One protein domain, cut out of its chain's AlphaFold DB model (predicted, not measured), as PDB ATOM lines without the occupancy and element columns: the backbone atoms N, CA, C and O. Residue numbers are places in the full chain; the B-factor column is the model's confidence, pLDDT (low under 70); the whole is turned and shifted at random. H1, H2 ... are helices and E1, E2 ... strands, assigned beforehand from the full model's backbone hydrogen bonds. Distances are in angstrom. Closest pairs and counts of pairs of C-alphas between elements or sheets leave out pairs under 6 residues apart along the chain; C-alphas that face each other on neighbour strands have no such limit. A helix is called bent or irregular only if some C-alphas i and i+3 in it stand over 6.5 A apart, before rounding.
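This is residues 226 to 351 of the 434 residues of the protein "MYND-type zinc finger protein samB" of Lophium mytilinum (UniProt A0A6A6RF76). A strongly twisted sheet of four antiparallel strands makes the core, with short helices and long loops set round it: H6 packs over E4, while H1, H4 and H5 gather beyond one end of the strands. A long loop from H6 to E4 and the opening stretch, residues 226 to 237, reach far out at the two ends of the longest axis. The printed part has 126 residues, under half of them in named elements, which run E1 H1 E2 H2 H3 E3 H4 H5 H6 E4; the sheet's order is E2 E1 E4 E3 and the class is mixed, helices and strands. The whole is compact, with a radius of gyration of the C-alphas of 14.7 A and spans of 44 by 37 by 24 A.

E1, residues 238 to 244, is antiparallel to E2, residues 258 to 264, at 148 degrees, with N 241 and O 261 2.9 A apart. On its other side E1 is antiparallel to E4, residues 336 to 341, at 139 degrees, with N 244 and O 337 2.7 A apart. E4 is antiparallel to E3, residues 286 to 291, at 154 degrees, with N 291 and O 336 2.7 A apart. H1, residues 247 to 253, only grazes the sheet with residues 247 to 250. H2, residues 268 to 271, is on the sheet at a height of 7.1 A, over none of the strands, but only just: 2 of its 4 C-alphas fall on E4. H3, residues 277 to 281, only grazes the sheet with residues 277 to 280. H4, residues 295 to 298, and H5, residues 301 to 304, are not on it. H1 touches H5, the closest C-alphas being those of Ser 248 and Ser 303, 4.8 A apart. H4 and H5 only just touch, only at the corner, with 3 pairs of C-alphas within 8 A; the closest are those of Ala 297 and Ser 303, 6.9 A. H6, residues 307 to 312, is over E4 at a height of 9.7 A, and along it at 26 degrees on the local plane. H3 and H6 only just touch, with 3 pairs within 8 A; the closest C-alphas are those of Ile 278 and Leu 312, 6.4 A. In H1, H3 and H6 each O i to N i+4 pair is within hydrogen-bond range; H2, H4 and H5 are too short for one, and their single O i to N i+3 pair is within range in H2 and H4 but not in H5.

E1 begins at C-alpha 238 (213.231, 195.684, 205.334) and is 18.8 A long; E2 is 18.9 A, E3 15.4 A and E4 17.0 A, ending at C-alpha 341 (213.960, 207.847, 207.225). H1 is 9.8 A and H6 8.4 A long; H5 is irregular, with C-alphas 301 and 304 8.0 A apart.

The C-alphas of Glu 233 and Pro 321, 44.9 A apart, are the two farthest apart. The printed part has no cut; the link from H6 to E4, 23 residues, is long, and the other links are tight. The mean pLDDT of the printed part is 77.9, with 36 residues under 70, among them residues 228 to 236, 265 to 272 and 292 to 304.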
ATOM      1  N   GLU A 226     206.575 197.362 198.224       67.12
ATOM      2  CA  GLU A 226     205.306 196.646 198.368       67.12
ATOM      3  C   GLU A 226     204.302 197.522 199.123       67.12
ATOM      4  O   GLU A 226     204.538 197.916 200.268       67.12
ATOM      5  N   GLU A 227     203.183 197.859 198.471       75.19
ATOM      6  CA  GLU A 227     202.072 198.550 199.129       75.19
ATOM      7  C   GLU A 227     201.437 197.632 200.165       75.19
ATOM      8  O   GLU A 227     200.928 196.555 199.850       75.19
ATOM      9  N   CYS A 228     201.436 198.083 201.411       62.03
ATOM     10  CA  CYS A 228     200.949 197.284 202.514       62.03
ATOM     11  C   CYS A 228     199.537 197.740 202.890       62.03
ATOM     12  O   CYS A 228     199.316 198.880 203.295       62.03
ATOM     13  N   GLY A 229     198.554 196.839 202.767       52.94
ATOM     14  CA  GLY A 229     197.169 197.104 203.184       52.94
ATOM     15  C   GLY A 229     196.972 197.157 204.710       52.94
ATOM     16  O   GLY A 229     195.928 197.609 205.175       52.94
ATOM     17  N   LYS A 230     197.962 196.683 205.479       55.50
ATOM     18  CA  LYS A 230     198.087 196.705 206.951       55.50
ATOM     19  C   LYS A 230     199.579 196.792 207.302       55.50
ATOM     20  O   LYS A 230     200.384 196.437 206.449       55.50
ATOM     21  N   GLU A 231     199.952 197.241 208.507       52.28
ATOM     22  CA  GLU A 231     201.368 197.264 208.931       52.28
ATOM     23  C   GLU A 231     201.996 195.860 208.776       52.28
ATOM     24  O   GLU A 231     201.538 194.927 209.439       52.28
ATOM     25  N   PRO A 232     202.978 195.673 207.877       50.81
ATOM     26  CA  PRO A 232     203.568 194.362 207.613       50.81
ATOM     27  C   PRO A 232     204.546 193.961 208.726       50.81
ATOM     28  O   PRO A 232     205.125 194.817 209.403       50.81
ATOM     29  N   GLU A 233     204.773 192.656 208.901       55.09
ATOM     30  CA  GLU A 233     205.776 192.150 209.842       55.09
ATOM     31  C   GLU A 233     207.194 192.556 209.404       55.09
ATOM     32  O   GLU A 233     207.607 192.378 208.254       55.09
ATOM     33  N   LYS A 234     207.958 193.123 210.346       55.12
ATOM     34  CA  LYS A 234     209.321 193.607 210.116       55.12
ATOM     35  C   LYS A 234     210.251 192.418 209.863       55.12
ATOM     36  O   LYS A 234     210.529 191.640 210.772       55.12
ATOM     37  N   THR A 235     210.758 192.280 208.640       62.38
ATOM     38  CA  THR A 235     211.847 191.333 208.347       62.38
ATOM     39  C   THR A 235     213.202 192.019 208.530       62.38
ATOM     40  O   THR A 235     213.307 193.237 208.387       62.38
ATOM     41  N   ALA A 236     214.257 191.250 208.818       63.94
ATOM     42  CA  ALA A 236     215.591 191.781 209.139       63.94
ATOM     43  C   ALA A 236     216.216 192.681 208.045       63.94
ATOM     44  O   ALA A 236     217.115 193.458 208.348       63.94
ATOM     45  N   ASN A 237     215.738 192.598 206.797       71.00
ATOM     46  CA  ASN A 237     216.276 193.335 205.645       71.00
ATOM     47  C   ASN A 237     215.284 194.350 205.054       71.00
ATOM     48  O   ASN A 237     215.428 194.755 203.900       71.00
ATOM     49  N   THR A 238     214.256 194.743 205.806       76.38
ATOM     50  CA  THR A 238     213.231 195.684 205.334       76.38
ATOM     51  C   THR A 238     212.965 196.778 206.353       76.38
ATOM     52  O   THR A 238     212.963 196.511 207.552       76.38
ATOM     53  N   MET A 239     212.663 197.975 205.861       82.94
ATOM     54  CA  MET A 239     212.203 199.117 206.646       82.94
ATOM     55  C   MET A 239     210.831 199.585 206.159       82.94
ATOM     56  O   MET A 239     210.459 199.369 204.998       82.94
ATOM     57  N   ARG A 240     210.072 200.230 207.048       87.81
ATOM     58  CA  ARG A 240     208.800 200.865 206.687       87.81
ATOM     59  C   ARG A 240     209.041 202.257 206.110       87.81
ATOM     60  O   ARG A 240     209.773 203.064 206.683       87.81
ATOM     61  N   GLY A 241     208.401 202.513 204.976       90.31
ATOM     62  CA  GLY A 241     208.361 203.799 204.296       90.31
ATOM     63  C   GLY A 241     206.926 204.241 204.026       90.31
ATOM     64  O   GLY A 241     205.958 203.530 204.309       90.31
ATOM     65  N   VAL A 242     206.787 205.416 203.424       92.12
ATOM     66  CA  VAL A 242     205.496 205.978 203.022       92.12
ATOM     67  C   VAL A 242     205.561 206.410 201.567       92.12
ATOM     68  O   VAL A 242     206.454 207.148 201.172       92.12
ATOM     69  N   LYS A 243     204.597 205.978 200.759       91.50
ATOM     70  CA  LYS A 243     204.372 206.501 199.416       91.50
ATOM     71  C   LYS A 243     203.389 207.668 199.479       91.50
ATOM     72  O   LYS A 243     202.239 207.477 199.874       91.50
ATOM     73  N   ILE A 244     203.824 208.848 199.056       92.81
ATOM     74  CA  ILE A 244     202.959 209.991 198.771       92.81
ATOM     75  C   ILE A 244     202.456 209.847 197.338       92.81
ATOM     76  O   ILE A 244     203.250 209.909 196.401       92.81
ATOM     77  N   THR A 245     201.158 209.648 197.155       89.62
ATOM     78  CA  THR A 245     200.568 209.467 195.823       89.62
ATOM     79  C   THR A 245     200.376 210.802 195.114       89.62
ATOM     80  O   THR A 245     200.029 211.809 195.732       89.62
ATOM     81  N   CYS A 246     200.595 210.826 193.802       84.94
ATOM     82  CA  CYS A 246     200.288 211.987 192.976       84.94
ATOM     83  C   CYS A 246     198.793 212.115 192.689       84.94
ATOM     84  O   CYS A 246     198.006 211.189 192.889       84.94
ATOM     85  N   LYS A 247     198.413 213.281 192.159       82.75
ATOM     86  CA  LYS A 247     197.022 213.628 191.876       82.75
ATOM     87  C   LYS A 247     196.314 212.612 190.971       82.75
ATOM     88  O   LYS A 247     195.187 212.238 191.260       82.75
ATOM     89  N   SER A 248     196.980 212.101 189.936       78.06
ATOM     90  CA  SER A 248     196.393 211.082 189.049       78.06
ATOM     91  C   SER A 248     196.150 209.733 189.723       78.06
ATOM     92  O   SER A 248     195.096 209.147 189.500       78.06
ATOM     93  N   GLU A 249     197.058 209.236 190.565       81.31
ATOM     94  CA  GLU A 249     196.828 207.997 191.329       81.31
ATOM     95  C   GLU A 249     195.659 208.151 192.316       81.31
ATOM     96  O   GLU A 249     194.863 207.227 192.499       81.31
ATOM     97  N   GLN A 250     195.508 209.338 192.908       85.38
ATOM     98  CA  GLN A 250     194.368 209.652 193.770       85.38
ATOM     99  C   GLN A 250     193.059 209.697 192.973       85.38
ATOM    100  O   GLN A 250     192.107 209.001 193.320       85.38
ATOM    101  N   ASP A 251     193.020 210.458 191.879       80.31
ATOM    102  CA  ASP A 251     191.788 210.728 191.132       80.31
ATOM    103  C   ASP A 251     191.343 209.533 190.270       80.31
ATOM    104  O   ASP A 251     190.155 209.222 190.208       80.31
ATOM    105  N   LEU A 252     192.280 208.841 189.610       76.31
ATOM    106  CA  LEU A 252     191.972 207.747 188.679       76.31
ATOM    107  C   LEU A 252     191.873 206.388 189.371       76.31
ATOM    108  O   LEU A 252     191.115 205.528 188.921       76.31
ATOM    109  N   ARG A 253     192.658 206.162 190.434       76.50
ATOM    110  CA  ARG A 253     192.723 204.864 191.129       76.50
ATOM    111  C   ARG A 253     192.179 204.902 192.557       76.50
ATOM    112  O   ARG A 253     192.204 203.872 193.229       76.50
ATOM    113  N   GLY A 254     191.685 206.050 193.028       81.62
ATOM    114  CA  GLY A 254     191.092 206.196 194.361       81.62
ATOM    115  C   GLY A 254     192.085 205.959 195.501       81.62
ATOM    116  O   GLY A 254     191.686 205.548 196.594       81.62
ATOM    117  N   LYS A 255     193.390 206.131 195.255       84.69
ATOM    118  CA  LYS A 255     194.420 205.908 196.273       84.69
ATOM    119  C   LYS A 255     194.402 207.026 197.315       84.69
ATOM    120  O   LYS A 255     194.135 208.183 197.010       84.69
ATOM    121  N   LYS A 256     194.738 206.678 198.561       89.62
ATOM    122  CA  LYS A 256     194.931 207.669 199.630       89.62
ATOM    123  C   LYS A 256     196.185 208.519 199.361       89.62
ATOM    124  O   LYS A 256     197.129 207.991 198.767       89.62
ATOM    125  N   PRO A 257     196.243 209.775 199.847       89.88
ATOM    126  CA  PRO A 257     197.416 210.640 199.690       89.88
ATOM    127  C   PRO A 257     198.712 210.046 200.252       89.88
ATOM    128  O   PRO A 257     199.769 210.214 199.655       89.88
ATOM    129  N   PHE A 258     198.620 209.304 201.360       93.06
ATOM    130  CA  PHE A 258     199.740 208.620 202.005       93.06
ATOM    131  C   PHE A 258     199.427 207.127 202.119       93.06
ATOM    132  O   PHE A 258     198.350 206.740 202.586       93.06
ATOM    133  N   VAL A 259     200.356 206.280 201.680       90.62
ATOM    134  CA  VAL A 259     200.220 204.817 201.671       90.62
ATOM    135  C   VAL A 259     201.451 204.194 202.323       90.62
ATOM    136  O   VAL A 259     202.572 204.519 201.948       90.62
ATOM    137  N   ALA A 260     201.261 203.299 203.295       89.44
ATOM    138  CA  ALA A 260     202.373 202.590 203.924       89.44
ATOM    139  C   ALA A 260     202.995 201.606 202.929       89.44
ATOM    140  O   ALA A 260     202.283 200.881 202.225       89.44
ATOM    141  N   VAL A 261     204.322 201.563 202.890       86.75
ATOM    142  CA  VAL A 261     205.067 200.660 202.014       86.75
ATOM    143  C   VAL A 261     206.209 199.988 202.761       86.75
ATOM    144  O   VAL A 261     206.761 200.540 203.714       86.75
ATOM    145  N   GLN A 262     206.580 198.798 202.308       83.94
ATOM    146  CA  GLN A 262     207.778 198.106 202.767       83.94
ATOM    147  C   GLN A 262     208.878 198.258 201.723       83.94
ATOM    148  O   GLN A 262     208.627 198.104 200.528       83.94
ATOM    149  N   VAL A 263     210.085 198.587 202.184       78.81
ATOM    150  CA  VAL A 263     211.251 198.840 201.331       78.81
ATOM    151  C   VAL A 263     212.421 198.008 201.837       78.81
ATOM    152  O   VAL A 263     212.672 197.941 203.039       78.81
ATOM    153  N   SER A 264     213.156 197.363 200.934       74.31
ATOM    154  CA  SER A 264     214.408 196.687 201.297       74.31
ATOM    155  C   SER A 264     215.450 197.699 201.796       74.31
ATOM    156  O   SER A 264     215.614 198.764 201.211       74.31
ATOM    157  N   THR A 265     216.201 197.380 202.851       68.19
ATOM    158  CA  THR A 265     217.241 198.284 203.387       68.19
ATOM    159  C   THR A 265     218.383 198.526 202.395       68.19
ATOM    160  O   THR A 265     218.995 199.591 202.403       68.19
ATOM    161  N   ASN A 266     218.613 197.583 201.476       62.38
ATOM    162  CA  ASN A 266     219.565 197.699 200.364       62.38
ATOM    163  C   ASN A 266     218.913 198.189 199.061       62.38
ATOM    164  O   ASN A 266     219.481 198.023 197.981       62.38
ATOM    165  N   HIS A 267     217.684 198.701 199.121       64.56
ATOM    166  CA  HIS A 267     216.974 199.138 197.933       64.56
ATOM    167  C   HIS A 267     217.687 200.334 197.286       64.56
ATOM    168  O   HIS A 267     218.170 201.246 197.943       64.56
ATOM    169  N   ALA A 268     217.714 200.368 195.959       51.16
ATOM    170  CA  ALA A 268     218.212 201.501 195.181       51.16
ATOM    171  C   ALA A 268     217.618 202.847 195.646       51.16
ATOM    172  O   ALA A 268     218.326 203.844 195.795       51.16
ATOM    173  N   ALA A 269     216.318 202.838 195.950       51.41
ATOM    174  CA  ALA A 269     215.605 203.974 196.511       51.41
ATOM    175  C   ALA A 269     215.699 204.090 198.047       51.41
ATOM    176  O   ALA A 269     214.804 204.656 198.642       51.41
ATOM    177  N   THR A 270     216.698 203.515 198.722       55.69
ATOM    178  CA  THR A 270     217.186 204.001 200.034       55.69
ATOM    179  C   THR A 270     218.523 204.724 199.879       55.69
ATOM    180  O   THR A 270     218.893 205.543 200.718       55.69
ATOM    181  N   LEU A 271     219.212 204.501 198.755       57.91
ATOM    182  CA  LEU A 271     220.532 205.044 198.483       57.91
ATOM    183  C   LEU A 271     220.441 206.371 197.717       57.91
ATOM    184  O   LEU A 271     221.001 207.344 198.201       57.91
ATOM    185  N   ASP A 272     219.678 206.486 196.621       63.00
ATOM    186  CA  ASP A 272     219.736 207.641 195.682       63.00
ATOM    187  C   ASP A 272     218.752 208.800 195.908       63.00
ATOM    188  O   ASP A 272     218.387 209.516 194.979       63.00
ATOM    189  N   GLY A 273     218.245 208.964 197.125       73.06
ATOM    190  CA  GLY A 273     217.144 209.908 197.365       73.06
ATOM    191  C   GLY A 273     217.642 211.252 197.813       73.06
ATOM    192  O   GLY A 273     218.726 211.351 198.379       73.06
ATOM    193  N   GLU A 274     216.836 212.283 197.643       81.06
ATOM    194  CA  GLU A 274     217.156 213.593 198.195       81.06
ATOM    195  C   GLU A 274     216.556 213.729 199.586       81.06
ATOM    196  O   GLU A 274     215.417 213.339 199.826       81.06
ATOM    197  N   VAL A 275     217.331 214.264 200.525       88.31
ATOM    198  CA  VAL A 275     216.843 214.474 201.888       88.31
ATOM    199  C   VAL A 275     216.134 215.818 201.962       88.31
ATOM    200  O   VAL A 275     216.710 216.839 201.581       88.31
ATOM    201  N   SER A 276     214.909 215.823 202.483       93.31
ATOM    202  CA  SER A 276     214.116 217.037 202.682       93.31
ATOM    203  C   SER A 276     214.851 218.010 203.620       93.31
ATOM    204  O   SER A 276     215.153 217.635 204.760       93.31
ATOM    205  N   PRO A 277     215.115 219.265 203.201       91.88
ATOM    206  CA  PRO A 277     215.749 220.266 204.061       91.88
ATOM    207  C   PRO A 277     214.981 220.503 205.367       91.88
ATOM    208  O   PRO A 277     215.585 220.610 206.429       91.88
ATOM    209  N   ILE A 278     213.649 220.504 205.299       95.06
ATOM    210  CA  ILE A 278     212.760 220.690 206.454       95.06
ATOM    211  C   ILE A 278     212.881 219.521 207.426       95.06
ATOM    212  O   ILE A 278     213.040 219.721 208.628       95.06
ATOM    213  N   SER A 279     212.850 218.292 206.908       96.44
ATOM    214  CA  SER A 279     212.936 217.085 207.731       96.44
ATOM    215  C   SER A 279     214.239 217.017 208.551       96.44
ATOM    216  O   SER A 279     214.251 216.522 209.678       96.44
ATOM    217  N   LYS A 280     215.335 217.592 208.027       94.69
ATOM    218  CA  LYS A 280     216.599 217.740 208.764       94.69
ATOM    219  C   LYS A 280     216.474 218.709 209.937       94.69
ATOM    220  O   LYS A 280     216.981 218.403 211.009       94.69
ATOM    221  N   LEU A 281     215.804 219.846 209.745       94.88
ATOM    222  CA  LEU A 281     215.625 220.862 210.792       94.88
ATOM    223  C   LEU A 281     214.795 220.338 211.973       94.88
ATOM    224  O   LEU A 281     215.069 220.682 213.118       94.88
ATOM    225  N   VAL A 282     213.850 219.430 211.717       96.44
ATOM    226  CA  VAL A 282     213.046 218.772 212.765       96.44
ATOM    227  C   VAL A 282     213.714 217.521 213.353       96.44
ATOM    228  O   VAL A 282     213.070 216.761 214.073       96.44
ATOM    229  N   ASN A 283     214.998 217.284 213.055       94.44
ATOM    230  CA  ASN A 283     215.780 216.124 213.502       94.44
ATOM    231  C   ASN A 283     215.173 214.760 213.120       94.44
ATOM    232  O   ASN A 283     215.375 213.763 213.812       94.44
ATOM    233  N   MET A 284     214.441 214.701 212.008       95.25
ATOM    234  CA  MET A 284     213.859 213.468 211.482       95.25
ATOM    235  C   MET A 284     214.049 213.419 209.962       95.25
ATOM    236  O   MET A 284     213.089 213.598 209.216       95.25
ATOM    237  N   PRO A 285     215.291 213.232 209.480       93.25
ATOM    238  CA  PRO A 285     215.614 213.360 208.067       93.25
ATOM    239  C   PRO A 285     214.850 212.339 207.216       93.25
ATOM    240  O   PRO A 285     215.057 211.129 207.310       93.25
ATOM    241  N   PHE A 286     213.967 212.845 206.360       93.88
ATOM    242  CA  PHE A 286     213.225 212.090 205.365       93.88
ATOM    243  C   PHE A 286     213.968 212.158 204.052       93.88
ATOM    244  O   PHE A 286     214.193 213.234 203.493       93.88
ATOM    245  N   ARG A 287     214.306 210.987 203.540       90.88
ATOM    246  CA  ARG A 287     214.842 210.834 202.203       90.88
ATOM    247  C   ARG A 287     213.693 210.518 201.249       90.88
ATOM    248  O   ARG A 287     212.819 209.719 201.583       90.88
ATOM    249  N   ALA A 288     213.674 211.197 200.107       89.56
ATOM    250  CA  ALA A 288     212.579 211.203 199.149       89.56
ATOM    251  C   ALA A 288     213.029 210.754 197.752       89.56
ATOM    252  O   ALA A 288     214.100 211.138 197.275       89.56
ATOM    253  N   TRP A 289     212.175 209.987 197.068       84.31
ATOM    254  CA  TRP A 289     212.396 209.525 195.694       84.31
ATOM    255  C   TRP A 289     211.138 209.628 194.864       84.31
ATOM    256  O   TRP A 289     210.100 209.106 195.254       84.31
ATOM    257  N   LYS A 290     211.248 210.169 193.653       80.75
ATOM    258  CA  LYS A 290     210.174 210.048 192.666       80.75
ATOM    259  C   LYS A 290     210.033 208.599 192.197       80.75
ATOM    260  O   LYS A 290     210.999 207.992 191.717       80.75
ATOM    261  N   ILE A 291     208.821 208.068 192.291       75.81
ATOM    262  CA  ILE A 291     208.443 206.760 191.768       75.81
ATOM    263  C   ILE A 291     207.989 206.938 190.305       75.81
ATOM    264  O   ILE A 291     207.036 207.670 190.020       75.81
ATOM    265  N   PRO A 292     208.665 206.272 189.359       60.47
ATOM    266  CA  PRO A 292     208.375 206.289 187.935       60.47
ATOM    267  C   PRO A 292     206.941 205.874 187.660       60.47
ATOM    268  O   PRO A 292     206.502 204.792 188.042       60.47
ATOM    269  N   GLN A 293     206.230 206.741 186.955       62.00
ATOM    270  CA  GLN A 293     204.832 206.528 186.625       62.00
ATOM    271  C   GLN A 293     204.671 205.753 185.319       62.00
ATOM    272  O   GLN A 293     205.448 205.942 184.366       62.00
ATOM    273  N   SER A 294     203.633 204.914 185.277       51.41
ATOM    274  CA  SER A 294     203.195 204.206 184.073       51.41
ATOM    275  C   SER A 294     202.787 205.203 182.979       51.41
ATOM    276  O   SER A 294     202.445 206.357 183.248       51.41
ATOM    277  N   SER A 295     202.845 204.776 181.716       47.72
ATOM    278  CA  SER A 295     202.484 205.617 180.564       47.72
ATOM    279  C   SER A 295     201.044 206.143 180.626       47.72
ATOM    280  O   SER A 295     200.768 207.204 180.078       47.72
ATOM    281  N   GLU A 296     200.156 205.435 181.325       48.91
ATOM    282  CA  GLU A 296     198.744 205.786 181.522       48.91
ATOM    283  C   GLU A 296     198.566 207.078 182.338       48.91
ATOM    284  O   GLU A 296     197.673 207.870 182.050       48.91
ATOM    285  N   ALA A 297     199.452 207.347 183.304       48.75
ATOM    286  CA  ALA A 297     199.376 208.527 184.171       48.75
ATOM    287  C   ALA A 297     199.899 209.824 183.512       48.75
ATOM    288  O   ALA A 297     199.710 210.917 184.046       48.75
ATOM    289  N   ARG A 298     200.565 209.735 182.349       48.56
ATOM    290  CA  ARG A 298     201.223 210.879 181.679       48.56
ATOM    291  C   ARG A 298     200.300 211.682 180.750       48.56
ATOM    292  O   ARG A 298     200.755 212.644 180.140       48.56
ATOM    293  N   GLY A 299     199.031 211.289 180.617       45.19
ATOM    294  CA  GLY A 299     198.130 211.769 179.561       45.19
ATOM    295  C   GLY A 299     197.452 213.132 179.763       45.19
ATOM    296  O   GLY A 299     196.877 213.638 178.803       45.19
ATOM    297  N   HIS A 300     197.491 213.754 180.951       42.34
ATOM    298  CA  HIS A 300     196.653 214.935 181.232       42.34
ATOM    299  C   HIS A 300     197.317 215.993 182.136       42.34
ATOM    300  O   HIS A 300     197.463 215.757 183.327       42.34
ATOM    301  N   GLY A 301     197.621 217.197 181.633       54.09
ATOM    302  CA  GLY A 301     197.858 218.414 182.444       54.09
ATOM    303  C   GLY A 301     198.618 218.229 183.778       54.09
ATOM    304  O   GLY A 301     199.683 217.618 183.820       54.09
ATOM    305  N   ASN A 302     198.055 218.734 184.887       58.94
ATOM    306  CA  ASN A 302     198.637 218.684 186.244       58.94
ATOM    307  C   ASN A 302     198.549 217.291 186.934       58.94
ATOM    308  O   ASN A 302     198.599 217.194 188.158       58.94
ATOM    309  N   SER A 303     198.402 216.194 186.177       65.75
ATOM    310  CA  SER A 303     198.173 214.826 186.700       65.75
ATOM    311  C   SER A 303     199.292 214.279 187.583       65.75
ATOM    312  O   SER A 303     199.061 213.419 188.432       65.75
ATOM    313  N   LEU A 304     200.516 214.768 187.392       67.06
ATOM    314  CA  LEU A 304     201.688 214.349 188.163       67.06
ATOM    315  C   LEU A 304     201.984 215.284 189.344       67.06
ATOM    316  O   LEU A 304     203.063 215.196 189.933       67.06
ATOM    317  N   ALA A 305     201.057 216.184 189.688       78.44
ATOM    318  CA  ALA A 305     201.195 217.057 190.845       78.44
ATOM    319  C   ALA A 305     201.286 216.248 192.139       78.44
ATOM    320  O   ALA A 305     200.518 215.311 192.364       78.44
ATOM    321  N   ASN A 306     202.204 216.664 193.005       87.31
ATOM    322  CA  ASN A 306     202.354 216.129 194.348       87.31
ATOM    323  C   ASN A 306     202.808 217.260 195.281       87.31
ATOM    324  O   ASN A 306     203.997 217.458 195.517       87.31
ATOM    325  N   GLN A 307     201.845 218.056 195.757       87.81
ATOM    326  CA  GLN A 307     202.119 219.240 196.580       87.81
ATOM    327  C   GLN A 307     202.780 218.888 197.913       87.81
ATOM    328  O   GLN A 307     203.706 219.573 198.331       87.81
ATOM    329  N   ALA A 308     202.354 217.792 198.548       90.75
ATOM    330  CA  ALA A 308     202.950 217.319 199.794       90.75
ATOM    331  C   ALA A 308     204.456 217.054 199.632       90.75
ATOM    332  O   ALA A 308     205.252 217.491 200.460       90.75
ATOM    333  N   ALA A 309     204.859 216.402 198.537       91.38
ATOM    334  CA  ALA A 309     206.271 216.188 198.243       91.38
ATOM    335  C   ALA A 309     207.001 217.473 197.818       91.38
ATOM    336  O   ALA A 309     208.132 217.688 198.242       91.38
ATOM    337  N   LEU A 310     206.366 218.348 197.030       90.06
ATOM    338  CA  LEU A 310     206.938 219.643 196.634       90.06
ATOM    339  C   LEU A 310     207.306 220.480 197.864       90.06
ATOM    340  O   LEU A 310     208.442 220.934 197.988       90.06
ATOM    341  N   PHE A 311     206.358 220.655 198.787       94.38
ATOM    342  CA  PHE A 311     206.537 221.506 199.962       94.38
ATOM    343  C   PHE A 311     207.502 220.917 200.988       94.38
ATOM    344  O   PHE A 311     208.153 221.670 201.701       94.38
ATOM    345  N   LEU A 312     207.671 219.593 201.025       95.06
ATOM    346  CA  LEU A 312     208.742 218.964 201.803       95.06
ATOM    347  C   LEU A 312     210.146 219.324 201.288       95.06
ATOM    348  O   LEU A 312     211.103 219.273 202.062       95.06
ATOM    349  N   MET A 313     210.289 219.665 200.005       91.62
ATOM    350  CA  MET A 313     211.583 219.835 199.334       91.62
ATOM    351  C   MET A 313     211.989 221.300 199.110       91.62
ATOM    352  O   MET A 313     212.965 221.548 198.403       91.62
ATOM    353  N   ILE A 314     211.279 222.272 199.693       88.38
ATOM    354  CA  ILE A 314     211.634 223.697 199.567       88.38
ATOM    355  C   ILE A 314     212.985 224.017 200.223       88.38
ATOM    356  O   ILE A 314     213.360 223.419 201.233       88.38
ATOM    357  N   ASP A 315     213.727 224.966 199.644       84.00
ATOM    358  CA  ASP A 315     214.991 225.440 200.214       84.00
ATOM    359  C   ASP A 315     214.723 226.328 201.441       84.00
ATOM    360  O   ASP A 315     214.025 227.340 201.359       84.00
ATOM    361  N   THR A 316     215.292 225.935 202.581       86.19
ATOM    362  CA  THR A 316     215.170 226.619 203.874       86.19
ATOM    363  C   THR A 316     216.397 227.469 204.211       86.19
ATOM    364  O   THR A 316     216.563 227.885 205.354       86.19
ATOM    365  N   ASN A 317     217.299 227.737 203.260       84.12
ATOM    366  CA  ASN A 317     218.427 228.633 203.491       84.12
ATOM    367  C   ASN A 317     218.052 230.083 203.130       84.12
ATOM    368  O   ASN A 317     217.912 230.391 201.942       84.12
ATOM    369  N   PRO A 318     217.956 231.001 204.112       82.25
ATOM    370  CA  PRO A 318     217.461 232.362 203.894       82.25
ATOM    371  C   PRO A 318     218.367 233.201 202.982       82.25
ATOM    372  O   PRO A 318     217.918 234.183 202.398       82.25
ATOM    373  N   LYS A 319     219.639 232.808 202.835       79.12
ATOM    374  CA  LYS A 319     220.632 233.513 202.014       79.12
ATOM    375  C   LYS A 319     220.627 233.071 200.552       79.12
ATOM    376  O   LYS A 319     221.258 233.718 199.721       79.12
ATOM    377  N   ARG A 320     219.984 231.947 200.220       72.50
ATOM    378  CA  ARG A 320     220.000 231.413 198.854       72.50
ATOM    379  C   ARG A 320     218.916 232.078 198.002       72.50
ATOM    380  O   ARG A 320     217.784 232.192 198.463       72.50
ATOM    381  N   PRO A 321     219.193 232.387 196.718       70.38
ATOM    382  CA  PRO A 321     218.182 232.917 195.796       70.38
ATOM    383  C   PRO A 321     216.956 232.011 195.610       70.38
ATOM    384  O   PRO A 321     215.909 232.470 195.177       70.38
ATOM    385  N   ARG A 322     217.086 230.714 195.917       74.50
ATOM    386  CA  ARG A 322     216.007 229.720 195.812       74.50
ATOM    387  C   ARG A 322     215.188 229.555 197.098       74.50
ATOM    388  O   ARG A 322     214.408 228.611 197.163       74.50
ATOM    389  N   TRP A 323     215.379 230.411 198.108       82.62
ATOM    390  CA  TRP A 323     214.601 230.391 199.352       82.62
ATOM    391  C   TRP A 323     213.105 230.202 199.082       82.62
ATOM    392  O   TRP A 323     212.537 230.890 198.235       82.62
ATOM    393  N   GLY A 324     212.470 229.280 199.805       80.31
ATOM    394  CA  GLY A 324     211.029 229.052 199.713       80.31
ATOM    395  C   GLY A 324     210.572 228.290 198.469       80.31
ATOM    396  O   GLY A 324     209.409 227.902 198.386       80.31
ATOM    397  N   PHE A 325     211.479 227.995 197.534       79.81
ATOM    398  CA  PHE A 325     211.197 227.199 196.348       79.81
ATOM    399  C   PHE A 325     211.891 225.841 196.429       79.81
ATOM    400  O   PHE A 325     213.063 225.725 196.801       79.81
ATOM    401  N   ALA A 326     211.180 224.789 196.028       77.62
ATOM    402  CA  ALA A 326     211.800 223.488 195.805       77.62
ATOM    403  C   ALA A 326     212.767 223.561 194.608       77.62
ATOM    404  O   ALA A 326     212.594 224.410 193.730       77.62
ATOM    405  N   PRO A 327     213.791 222.695 194.511       69.44
ATOM    406  CA  PRO A 327     214.549 222.528 193.270       69.44
ATOM    407  C   PRO A 327     213.615 222.310 192.068       69.44
ATOM    408  O   PRO A 327     212.566 221.694 192.227       69.44
ATOM    409  N   ARG A 328     213.983 222.777 190.864       64.00
ATOM    410  CA  ARG A 328     213.097 222.746 189.677       64.00
ATOM    411  C   ARG A 328     212.496 221.365 189.399       64.00
ATOM    412  O   ARG A 328     211.306 221.263 189.112       64.00
ATOM    413  N   HIS A 329     213.269 220.288 189.561       65.75
ATOM    414  CA  HIS A 329     212.737 218.933 189.387       65.75
ATOM    415  C   HIS A 329     211.709 218.552 190.451       65.75
ATOM    416  O   HIS A 329     210.868 217.719 190.170       65.75
ATOM    417  N   TRP A 330     211.697 219.153 191.634       77.50
ATOM    418  CA  TRP A 330     210.656 218.951 192.650       77.50
ATOM    419  C   TRP A 330     209.463 219.905 192.518       77.50
ATOM    420  O   TRP A 330     208.538 219.806 193.314       77.50
ATOM    421  N   GLN A 331     209.440 220.795 191.520       72.00
ATOM    422  CA  GLN A 331     208.310 221.704 191.284       72.00
ATOM    423  C   GLN A 331     207.261 221.116 190.329       72.00
ATOM    424  O   GLN A 331     206.065 221.362 190.483       72.00
ATOM    425  N   HIS A 332     207.693 220.310 189.353       66.94
ATOM    426  CA  HIS A 332     206.831 219.786 188.292       66.94
ATOM    427  C   HIS A 332     207.092 218.303 188.017       66.94
ATOM    428  O   HIS A 332     208.154 217.766 188.345       66.94
ATOM    429  N   GLY A 333     206.099 217.626 187.423       68.19
ATOM    430  CA  GLY A 333     206.225 216.222 187.017       68.19
ATOM    431  C   GLY A 333     206.717 215.320 188.153       68.19
ATOM    432  O   GLY A 333     207.645 214.531 187.965       68.19
ATOM    433  N   ILE A 334     206.195 215.514 189.369       76.12
ATOM    434  CA  ILE A 334     206.727 214.852 190.566       76.12
ATOM    435  C   ILE A 334     206.337 213.374 190.561       76.12
ATOM    436  O   ILE A 334     207.203 212.519 190.727       76.12
ATOM    437  N   GLY A 335     205.063 213.083 190.292       79.69
ATOM    438  CA  GLY A 335     204.522 211.731 190.398       79.69
ATOM    439  C   GLY A 335     204.448 211.259 191.853       79.69
ATOM    440  O   GLY A 335     204.549 212.055 192.792       79.69
ATOM    441  N   ASP A 336     204.187 209.969 192.047       85.94
ATOM    442  CA  ASP A 336     204.282 209.355 193.371       85.94
ATOM    443  C   ASP A 336     205.697 209.508 193.930       85.94
ATOM    444  O   ASP A 336     206.676 209.520 193.186       85.94
ATOM    445  N   VAL A 337     205.810 209.596 195.249       88.50
ATOM    446  CA  VAL A 337     207.081 209.790 195.943       88.50
ATOM    447  C   VAL A 337     207.201 208.782 197.066       88.50
ATOM    448  O   VAL A 337     206.305 208.678 197.894       88.50
ATOM    449  N   LEU A 338     208.302 208.042 197.112       89.81
ATOM    450  CA  LEU A 338     208.673 207.241 198.269       89.81
ATOM    451  C   LEU A 338     209.350 208.142 199.302       89.81
ATOM    452  O   LEU A 338     210.237 208.911 198.944       89.81
ATOM    453  N   LEU A 339     208.974 207.992 200.566       92.12
ATOM    454  CA  LEU A 339     209.659 208.531 201.730       92.12
ATOM    455  C   LEU A 339     210.137 207.394 202.630       92.12
ATOM    456  O   LEU A 339     209.379 206.470 202.931       92.12
ATOM    457  N   VAL A 340     211.369 207.501 203.114       91.06
ATOM    458  CA  VAL A 340     211.905 206.679 204.211       91.06
ATOM    459  C   VAL A 340     212.736 207.570 205.136       91.06
ATOM    460  O   VAL A 340     213.140 208.667 204.736       91.06
ATOM    461  N   ARG A 341     213.022 207.123 206.360       91.00
ATOM    462  CA  ARG A 341     213.960 207.847 207.225       91.00
ATOM    463  C   ARG A 341     215.401 207.553 206.827       91.00
ATOM    464  O   ARG A 341     215.760 206.417 206.535       91.00
ATOM    465  N   GLU A 342     216.231 208.586 206.826       86.56
ATOM    466  CA  GLU A 342     217.649 208.476 206.476       86.56
ATOM    467  C   GLU A 342     218.456 207.667 207.504       86.56
ATOM    468  O   GLU A 342     219.432 207.020 207.138       86.56
ATOM    469  N   ASP A 343     218.029 207.654 208.767       85.44
ATOM    470  CA  ASP A 343     218.659 206.881 209.844       85.44
ATOM    471  C   ASP A 343     218.385 205.365 209.773       85.44
ATOM    472  O   ASP A 343     218.948 204.603 210.558       85.44
ATOM    473  N   GLY A 344     217.562 204.909 208.822       81.75
ATOM    474  CA  GLY A 344     217.204 203.500 208.648       81.75
ATOM    475  C   GLY A 344     216.092 203.011 209.580       81.75
ATOM    476  O   GLY A 344     215.689 201.849 209.481       81.75
ATOM    477  N   GLU A 345     215.564 203.874 210.450       87.75
ATOM    478  CA  GLU A 345     214.407 203.557 211.282       87.75
ATOM    479  C   GLU A 345     213.105 203.575 210.469       87.75
ATOM    480  O   GLU A 345     213.016 204.098 209.355       87.75
ATOM    481  N   ASP A 346     212.050 203.004 211.047       89.88
ATOM    482  CA  ASP A 346     210.743 202.962 210.397       89.88
ATOM    483  C   ASP A 346     210.110 204.359 210.316       89.88
ATOM    484  O   ASP A 346     210.043 205.087 211.315       89.88
ATOM    485  N   LEU A 347     209.595 204.703 209.133       92.31
ATOM    486  CA  LEU A 347     208.746 205.871 208.924       92.31
ATOM    487  C   LEU A 347     207.275 205.471 209.033       92.31
ATOM    488  O   LEU A 347     206.784 204.648 208.256       92.31
ATOM    489  N   THR A 348     206.557 206.070 209.978       92.94
ATOM    490  CA  THR A 348     205.110 205.854 210.117       92.94
ATOM    491  C   THR A 348     204.311 206.751 209.170       92.94
ATOM    492  O   THR A 348     204.756 207.835 208.787       92.94
ATOM    493  N   LEU A 349     203.093 206.314 208.825       92.62
ATOM    494  CA  LEU A 349     202.137 207.117 208.052       92.62
ATOM    495  C   LEU A 349     201.857 208.471 208.708       92.62
ATOM    496  O   LEU A 349     201.865 209.490 208.026       92.62
ATOM    497  N   GLU A 350     201.665 208.472 210.027       93.81
ATOM    498  CA  GLU A 350     201.405 209.677 210.813       93.81
ATOM    499  C   GLU A 350     202.562 210.675 210.718       93.81
ATOM    500  O   GLU A 350     202.330 211.848 210.453       93.81
ATOM    501  N   GLN A 351     203.809 210.222 210.880       95.69
ATOM    502  CA  GLN A 351     204.982 211.098 210.781       95.69
ATOM    503  C   GLN A 351     205.096 211.756 209.401       95.69
ATOM    504  O   GLN A 351     205.349 212.958 209.312       95.69
TER     505      GLN A 351